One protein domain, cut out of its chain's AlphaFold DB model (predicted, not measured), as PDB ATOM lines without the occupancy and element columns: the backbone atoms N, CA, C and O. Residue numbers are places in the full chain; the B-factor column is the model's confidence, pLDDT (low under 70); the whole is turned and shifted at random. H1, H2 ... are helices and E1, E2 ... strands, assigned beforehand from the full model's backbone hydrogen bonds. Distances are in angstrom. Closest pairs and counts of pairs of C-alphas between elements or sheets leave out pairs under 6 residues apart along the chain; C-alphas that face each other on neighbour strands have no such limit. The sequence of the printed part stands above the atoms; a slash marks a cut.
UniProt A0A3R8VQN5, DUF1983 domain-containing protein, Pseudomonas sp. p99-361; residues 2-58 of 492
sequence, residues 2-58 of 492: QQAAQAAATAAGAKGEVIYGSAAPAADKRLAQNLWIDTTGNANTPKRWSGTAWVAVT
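This is residues 2 to 58 of the 492 residues of the protein "DUF1983 domain-containing protein" of Pseudomonas sp. p99-361 (UniProt A0A3R8VQN5). A lone helix, H1, sticks out as an arm with residues 2 to 12 from a small body built on one twisted four-stranded sheet. Residues 22 to 34, a long stretch with no named element, loop over one face of the sheet on the way from E1 to E2, and the arm makes much of the length. The printed part has 57 residues, with one named helix and four named strands in the order H1 E1 E2 E3 E4; the sheet is mixed, in the order E1, E2, E3, E4. The class is mixed, helices and strands, with 28 residues, under half, in named elements. The whole is loose, with a radius of gyration of the C-alphas of 13.5 A and spans of 46 by 21 by 19 A.

H1, residues 2 to 13, begins at C-alpha 2 (-30.325, -5.962, 100.840) and is 16.3 A from first to last C-alpha. E1, residues 18 to 21, begins at C-alpha 18 (-53.782, -16.252, 89.268) and is 10.3 A long. E2, residues 35 to 38, is 9.4 A long. E3, residues 45 to 49, is the longest strand at 13.2 A. E4, residues 54 to 56, is 6.8 A long and ends at C-alpha 56 (-60.495, -14.537, 77.129).

H1 is not on the sheet, with 0 pairs of C-alphas within 10 A, and it is apart from E2, E3 and E4. In H1 every O i to N i+4 pair is within hydrogen-bond range. E1, an edge strand, is parallel to E2 at 15 degrees; C-alphas 19 and 36, which face each other, are 4.6 A apart, and N 37 and O 19 are within hydrogen-bond range at 2.7 A. E2 and E3 form a hairpin, antiparallel at 137 degrees, with N 47 and O 36 at 2.7 A. E3 and E4 form a hairpin, antiparallel at 137 degrees, with N 48 and O 55 at 2.8 A. E2, E3 and E4 are a meander, each strand the antiparallel neighbour of the one before. E4 is the other edge strand, and E1 and E4 are apart.

The C-alphas of Gln 2 and Gly 41, the two farthest apart, are 45.8 A apart. Without residues 2 to 12, which stand free, the body spans 30 by 17 by 16 A. The sheet is only just strongly twisted, its C-alphas up to 4.0 A off its best plane. The link from E1 to E2 is long, with 13 residues. The printed part has no cut. Its mean pLDDT is 79.6, and residues 2 to 15, 43 and 58 are under 70.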
ATOM      1  N   GLN A   2     -29.572  -6.841 101.753       64.38
ATOM      2  CA  GLN A   2     -30.325  -5.962 100.840       64.38
ATOM      3  C   GLN A   2     -30.373  -6.467  99.380       64.38
ATOM      4  O   GLN A   2     -31.445  -6.533  98.796       64.38
ATOM      5  N   GLN A   3     -29.257  -6.966  98.831       62.84
ATOM      6  CA  GLN A   3     -29.231  -7.607  97.501       62.84
ATOM      7  C   GLN A   3     -30.076  -8.888  97.409       62.84
ATOM      8  O   GLN A   3     -30.706  -9.130  96.385       62.84
ATOM      9  N   ALA A   4     -30.135  -9.690  98.477       60.78
ATOM     10  CA  ALA A   4     -30.963 -10.898  98.515       60.78
ATOM     11  C   ALA A   4     -32.461 -10.555  98.603       60.78
ATOM     12  O   ALA A   4     -33.277 -11.213  97.967       60.78
ATOM     13  N   ALA A   5     -32.815  -9.486  99.326       63.19
ATOM     14  CA  ALA A   5     -34.173  -8.948  99.356       63.19
ATOM     15  C   ALA A   5     -34.589  -8.365  97.993       63.19
ATOM     16  O   ALA A   5     -35.703  -8.616  97.541       63.19
ATOM     17  N   GLN A   6     -33.680  -7.668  97.298       67.50
ATOM     18  CA  GLN A   6     -33.917  -7.186  95.933       67.50
ATOM     19  C   GLN A   6     -34.121  -8.352  94.955       67.50
ATOM     20  O   GLN A   6     -35.064  -8.338  94.174       67.50
ATOM     21  N   ALA A   7     -33.281  -9.390  95.024       65.38
ATOM     22  CA  ALA A   7     -33.404 -10.574  94.175       65.38
ATOM     23  C   ALA A   7     -34.706 -11.349  94.442       65.38
ATOM     24  O   ALA A   7     -35.357 -11.791  93.497       65.38
ATOM     25  N   ALA A   8     -35.126 -11.463  95.707       57.66
ATOM     26  CA  ALA A   8     -36.401 -12.071  96.081       57.66
ATOM     27  C   ALA A   8     -37.607 -11.248  95.594       57.66
ATOM     28  O   ALA A   8     -38.564 -11.827  95.088       57.66
ATOM     29  N   ALA A   9     -37.550  -9.913  95.679       61.28
ATOM     30  CA  ALA A   9     -38.593  -9.023  95.167       61.28
ATOM     31  C   ALA A   9     -38.697  -9.072  93.631       61.28
ATOM     32  O   ALA A   9     -39.799  -9.164  93.096       61.28
ATOM     33  N   THR A  10     -37.566  -9.103  92.919       62.97
ATOM     34  CA  THR A  10     -37.529  -9.275  91.456       62.97
ATOM     35  C   THR A  10     -38.046 -10.655  91.038       62.97
ATOM     36  O   THR A  10     -38.821 -10.761  90.091       62.97
ATOM     37  N   ALA A  11     -37.685 -11.717  91.767       58.53
ATOM     38  CA  ALA A  11     -38.178 -13.070  91.507       58.53
ATOM     39  C   ALA A  11     -39.673 -13.236  91.837       58.53
ATOM     40  O   ALA A  11     -40.358 -14.008  91.171       58.53
ATOM     41  N   ALA A  12     -40.190 -12.518  92.839       57.19
ATOM     42  CA  ALA A  12     -41.618 -12.468  93.151       57.19
ATOM     43  C   ALA A  12     -42.399 -11.670  92.093       57.19
ATOM     44  O   ALA A  12     -43.434 -12.136  91.633       57.19
ATOM     45  N   GLY A  13     -41.865 -10.530  91.636       59.31
ATOM     46  CA  GLY A  13     -42.450  -9.723  90.559       59.31
ATOM     47  C   GLY A  13     -42.430 -10.397  89.180       59.31
ATOM     48  O   GLY A  13     -43.209 -10.026  88.309       59.31
ATOM     49  N   ALA A  14     -41.585 -11.412  88.982       58.12
ATOM     50  CA  ALA A  14     -41.524 -12.210  87.756       58.12
ATOM     51  C   ALA A  14     -42.515 -13.392  87.725       58.12
ATOM     52  O   ALA A  14     -42.680 -14.025  86.681       58.12
ATOM     53  N   LYS A  15     -43.173 -13.724  88.845       67.44
ATOM     54  CA  LYS A  15     -44.174 -14.799  88.889       67.44
ATOM     55  C   LYS A  15     -45.542 -14.235  88.511       67.44
ATOM     56  O   LYS A  15     -45.988 -13.239  89.069       67.44
ATOM     57  N   GLY A  16     -46.205 -14.862  87.543       78.25
ATOM     58  CA  GLY A  16     -47.593 -14.540  87.215       78.25
ATOM     59  C   GLY A  16     -48.525 -14.940  88.356       78.25
ATOM     60  O   GLY A  16     -48.424 -16.051  88.875       78.25
ATOM     61  N   GLU A  17     -49.424 -14.043  88.745       84.31
ATOM     62  CA  GLU A  17     -50.485 -14.331  89.712       84.31
ATOM     63  C   GLU A  17     -51.723 -14.903  89.007       84.31
ATOM     64  O   GLU A  17     -52.044 -14.513  87.880       84.31
ATOM     65  N   VAL A  18     -52.445 -15.804  89.685       86.69
ATOM     66  CA  VAL A  18     -53.782 -16.252  89.268       86.69
ATOM     67  C   VAL A  18     -54.819 -15.582  90.167       86.69
ATOM     68  O   VAL A  18     -54.802 -15.760  91.382       86.69
ATOM     69  N   ILE A  19     -55.708 -14.797  89.569       90.12
ATOM     70  CA  ILE A  19     -56.706 -13.962  90.243       90.12
ATOM     71  C   ILE A  19     -58.078 -14.587  89.999       90.12
ATOM     72  O   ILE A  19     -58.379 -14.926  88.863       90.12
ATOM     73  N   TYR A  20     -58.921 -14.713  91.022       89.25
ATOM     74  CA  TYR A  20     -60.270 -15.285  90.906       89.25
ATOM     75  C   TYR A  20     -61.320 -14.256  91.334       89.25
ATOM     76  O   TYR A  20     -61.204 -13.684  92.418       89.25
ATOM     77  N   GLY A  21     -62.345 -14.021  90.510       89.56
ATOM     78  CA  GLY A  21     -63.470 -13.150  90.870       89.56
ATOM     79  C   GLY A  21     -64.265 -12.635  89.672       89.56
ATOM     80  O   GLY A  21     -63.806 -12.713  88.539       89.56
ATOM     81  N   SER A  22     -65.450 -12.080  89.924       88.00
ATOM     82  CA  SER A  22     -66.376 -11.582  88.891       88.00
ATOM     83  C   SER A  22     -66.115 -10.132  88.467       88.00
ATOM     84  O   SER A  22     -66.632  -9.665  87.458       88.00
ATOM     85  N   ALA A  23     -65.311  -9.391  89.230       90.25
ATOM     86  CA  ALA A  23     -64.922  -8.028  88.894       90.25
ATOM     87  C   ALA A  23     -63.551  -8.009  88.211       90.25
ATOM     88  O   ALA A  23     -62.632  -8.719  88.624       90.25
ATOM     89  N   ALA A  24     -63.403  -7.156  87.195       90.00
ATOM     90  CA  ALA A  24     -62.139  -6.996  86.491       90.00
ATOM     91  C   ALA A  24     -61.013  -6.575  87.460       90.00
ATOM     92  O   ALA A  24     -61.204  -5.623  88.226       90.00
ATOM     93  N   PRO A  25     -59.831  -7.221  87.409       91.75
ATOM     94  CA  PRO A  25     -58.718  -6.893  88.283       91.75
ATOM     95  C   PRO A  25     -58.292  -5.428  88.173       91.75
ATOM     96  O   PRO A  25     -58.282  -4.835  87.082       91.75
ATOM     97  N   ALA A  26     -57.907  -4.869  89.320       87.88
ATOM     98  CA  ALA A  26     -57.427  -3.502  89.455       87.88
ATOM     99  C   ALA A  26     -56.175  -3.232  88.594       87.88
ATOM    100  O   ALA A  26     -55.533  -4.145  88.067       87.88
ATOM    101  N   ALA A  27     -55.864  -1.952  88.377       86.56
ATOM    102  CA  ALA A  27     -54.878  -1.528  87.382       86.56
ATOM    103  C   ALA A  27     -53.461  -2.071  87.639       86.56
ATOM    104  O   ALA A  27     -52.749  -2.390  86.692       86.56
ATOM    105  N   ASP A  28     -53.088  -2.238  88.903       84.19
ATOM    106  CA  ASP A  28     -51.831  -2.831  89.367       84.19
ATOM    107  C   ASP A  28     -51.680  -4.316  88.993       84.19
ATOM    108  O   ASP A  28     -50.567  -4.834  88.929       84.19
ATOM    109  N   LYS A  29     -52.787  -5.002  88.693       83.31
ATOM    110  CA  LYS A  29     -52.813  -6.419  88.309       83.31
ATOM    111  C   LYS A  29     -52.853  -6.659  86.801       83.31
ATOM    112  O   LYS A  29     -52.829  -7.815  86.373       83.31
ATOM    113  N   ARG A  30     -52.876  -5.599  85.988       89.12
ATOM    114  CA  ARG A  30     -52.916  -5.630  84.513       89.12
ATOM    115  C   ARG A  30     -51.542  -5.940  83.905       89.12
ATOM    116  O   ARG A  30     -50.961  -5.138  83.180       89.12
ATOM    117  N   LEU A  31     -51.015  -7.117  84.222       86.06
ATOM    118  CA  LEU A  31     -49.735  -7.622  83.724       86.06
ATOM    119  C   LEU A  31     -49.987  -8.826  82.812       86.06
ATOM    120  O   LEU A  31     -50.808  -9.679  83.136       86.06
ATOM    121  N   ALA A  32     -49.258  -8.939  81.698       82.81
ATOM    122  CA  ALA A  32     -49.447 -10.025  80.722       82.81
ATOM    123  C   ALA A  32     -49.217 -11.435  81.315       82.81
ATOM    124  O   ALA A  32     -49.816 -12.423  80.879       82.81
ATOM    125  N   GLN A  33     -48.362 -11.523  82.336       84.06
ATOM    126  CA  GLN A  33     -48.073 -12.756  83.070       84.06
ATOM    127  C   GLN A  33     -49.226 -13.214  83.978       84.06
ATOM    128  O   GLN A  33     -49.343 -14.413  84.232       84.06
ATOM    129  N   ASN A  34     -50.093 -12.296  84.418       88.12
ATOM    130  CA  ASN A  34     -51.207 -12.613  85.303       88.12
ATOM    131  C   ASN A  34     -52.351 -13.276  84.528       88.12
ATOM    132  O   ASN A  34     -52.638 -12.938  83.375       88.12
ATOM    133  N   LEU A  35     -53.015 -14.222  85.184       88.62
ATOM    134  CA  LEU A  35     -54.202 -14.906  84.688       88.62
ATOM    135  C   LEU A  35     -55.379 -14.531  85.585       88.62
ATOM    136  O   LEU A  35     -55.304 -14.692  86.797       88.62
ATOM    137  N   TRP A  36     -56.470 -14.053  85.006       92.06
ATOM    138  CA  TRP A  36     -57.705 -13.786  85.733       92.06
ATOM    139  C   TRP A  36     -58.750 -14.833  85.372       92.06
ATOM    140  O   TRP A  36     -59.087 -14.986  84.207       92.06
ATOM    141  N   ILE A  37     -59.264 -15.559  86.353       89.44
ATOM    142  CA  ILE A  37     -60.442 -16.405  86.211       89.44
ATOM    143  C   ILE A  37     -61.657 -15.534  86.528       89.44
ATOM    144  O   ILE A  37     -61.956 -15.258  87.694       89.44
ATOM    145  N   ASP A  38     -62.309 -15.058  85.469       89.38
ATOM    146  CA  ASP A  38     -63.554 -14.305  85.560       89.38
ATOM    147  C   ASP A  38     -64.681 -15.266  85.923       89.38
ATOM    148  O   ASP A  38     -64.932 -16.194  85.157       89.38
ATOM    149  N   THR A  39     -65.317 -15.043  87.076       86.00
ATOM    150  CA  THR A  39     -66.400 -15.883  87.617       86.00
ATOM    151  C   THR A  39     -67.809 -15.330  87.355       86.00
ATOM    152  O   THR A  39     -68.790 -15.793  87.947       86.00
ATOM    153  N   THR A  40     -67.942 -14.304  86.508       86.75
ATOM    154  CA  THR A  40     -69.233 -13.672  86.194       86.75
ATOM    155  C   THR A  40     -70.227 -14.694  85.639       86.75
ATOM    156  O   THR A  40     -69.916 -15.459  84.729       86.75
ATOM    157  N   GLY A  41     -71.447 -14.714  86.185       80.62
ATOM    158  CA  GLY A  41     -72.495 -15.641  85.745       80.62
ATOM    159  C   GLY A  41     -72.199 -17.119  86.033       80.62
ATOM    160  O   GLY A  41     -72.730 -17.973  85.331       80.62
ATOM    161  N   ASN A  42     -71.362 -17.425  87.034       70.12
ATOM    162  CA  ASN A  42     -70.882 -18.775  87.373       70.12
ATOM    163  C   ASN A  42     -70.044 -19.465  86.276       70.12
ATOM    164  O   ASN A  42     -69.770 -20.658  86.384       70.12
ATOM    165  N   ALA A  43     -69.611 -18.748  85.237       68.69
ATOM    166  CA  ALA A  43     -68.649 -19.264  84.265       68.69
ATOM    167  C   ALA A  43     -67.229 -19.047  84.804       68.69
ATOM    168  O   ALA A  43     -66.961 -17.960  85.279       68.69
ATOM    169  N   ASN A  44     -66.312 -20.015  84.716       79.62
ATOM    170  CA  ASN A  44     -64.902 -19.845  85.119       79.62
ATOM    171  C   ASN A  44     -64.033 -19.494  83.903       79.62
ATOM    172  O   ASN A  44     -63.213 -20.300  83.468       79.62
ATOM    173  N   THR A  45     -64.228 -18.311  83.319       83.62
ATOM    174  CA  THR A  45     -63.575 -17.941  82.051       83.62
ATOM    175  C   THR A  45     -62.155 -17.420  82.301       83.62
ATOM    176  O   THR A  45     -62.008 -16.324  82.851       83.62
ATOM    177  N   PRO A  46     -61.087 -18.121  81.872       85.94
ATOM    178  CA  PRO A  46     -59.727 -17.619  82.021       85.94
ATOM    179  C   PRO A  46     -59.502 -16.449  81.059       85.94
ATOM    180  O   PRO A  46     -59.820 -16.533  79.876       85.94
ATOM    181  N   LYS A  47     -58.925 -15.356  81.547       88.44
ATOM    182  CA  LYS A  47     -58.606 -14.136  80.806       88.44
ATOM    183  C   LYS A  47     -57.156 -13.731  81.062       88.44
ATOM    184  O   LYS A  47     -56.663 -13.828  82.184       88.44
ATOM    185  N   ARG A  48     -56.468 -13.238  80.033       88.62
ATOM    186  CA  ARG A  48     -55.127 -12.635  80.134       88.62
ATOM    187  C   ARG A  48     -55.165 -11.175  79.720       88.62
ATOM    188  O   ARG A  48     -55.976 -10.772  78.888       88.62
ATOM    189  N   TRP A  49     -54.278 -10.380  80.304       89.44
ATOM    190  CA  TRP A  49     -54.132  -8.982  79.933       89.44
ATOM    191  C   TRP A  49     -53.395  -8.857  78.593       89.44
ATOM    192  O   TRP A  49     -52.253  -9.296  78.472       89.44
ATOM    193  N   SER A  50     -54.030  -8.240  77.594       85.12
ATOM    194  CA  SER A  50     -53.462  -8.026  76.252       85.12
ATOM    195  C   SER A  50     -52.558  -6.792  76.141       85.12
ATOM    196  O   SER A  50     -52.023  -6.517  75.072       85.12
ATOM    197  N   GLY A  51     -52.433  -6.007  77.215       85.25
ATOM    198  CA  GLY A  51     -51.852  -4.661  77.195       85.25
ATOM    199  C   GLY A  51     -52.912  -3.557  77.248       85.25
ATOM    200  O   GLY A  51     -52.651  -2.495  77.808       85.25
ATOM    201  N   THR A  52     -54.124  -3.828  76.750       87.56
ATOM    202  CA  THR A  52     -55.234  -2.857  76.702       87.56
ATOM    203  C   THR A  52     -56.529  -3.363  77.334       87.56
ATOM    204  O   THR A  52     -57.311  -2.550  77.828       87.56
ATOM    205  N   ALA A  53     -56.763  -4.678  77.360       89.81
ATOM    206  CA  ALA A  53     -57.965  -5.282  77.931       89.81
ATOM    207  C   ALA A  53     -57.691  -6.682  78.507       89.81
ATOM    208  O   ALA A  53     -56.710  -7.341  78.160       89.81
ATOM    209  N   TRP A  54     -58.588  -7.158  79.373       86.88
ATOM    210  CA  TRP A  54     -58.635  -8.566  79.768       86.88
ATOM    211  C   TRP A  54     -59.366  -9.357  78.686       86.88
ATOM    212  O   TRP A  54     -60.576  -9.211  78.516       86.88
ATOM    213  N   VAL A  55     -58.629 -10.184  77.951       87.88
ATOM    214  CA  VAL A  55     -59.140 -10.974  76.825       87.88
ATOM    215  C   VAL A  55     -59.239 -12.433  77.247       87.88
ATOM    216  O   VAL A  55     -58.342 -12.937  77.922       87.88
ATOM    217  N   ALA A  56     -60.325 -13.110  76.869       84.94
ATOM    218  CA  ALA A  56     -60.495 -14.537  77.129       84.94
ATOM    219  C   ALA A  56     -59.351 -15.354  76.518       84.94
ATOM    220  O   ALA A  56     -58.953 -15.137  75.374       84.94
ATOM    221  N   VAL A  57     -58.827 -16.293  77.298       80.19
ATOM    222  CA  VAL A  57     -57.913 -17.326  76.830       80.19
ATOM    223  C   VAL A  57     -58.786 -18.450  76.295       80.19
ATOM    224  O   VAL A  57     -59.222 -19.324  77.040       80.19
ATOM    225  N   THR A  58     -59.100 -18.394  75.008       67.75
ATOM    226  CA  THR A  58     -59.748 -19.507  74.317       67.75
ATOM    227  C   THR A  58     -58.754 -20.652  74.157       67.75
ATOM    228  O   THR A  58     -57.574 -20.422  73.880       67.75
TER     229      THR A  58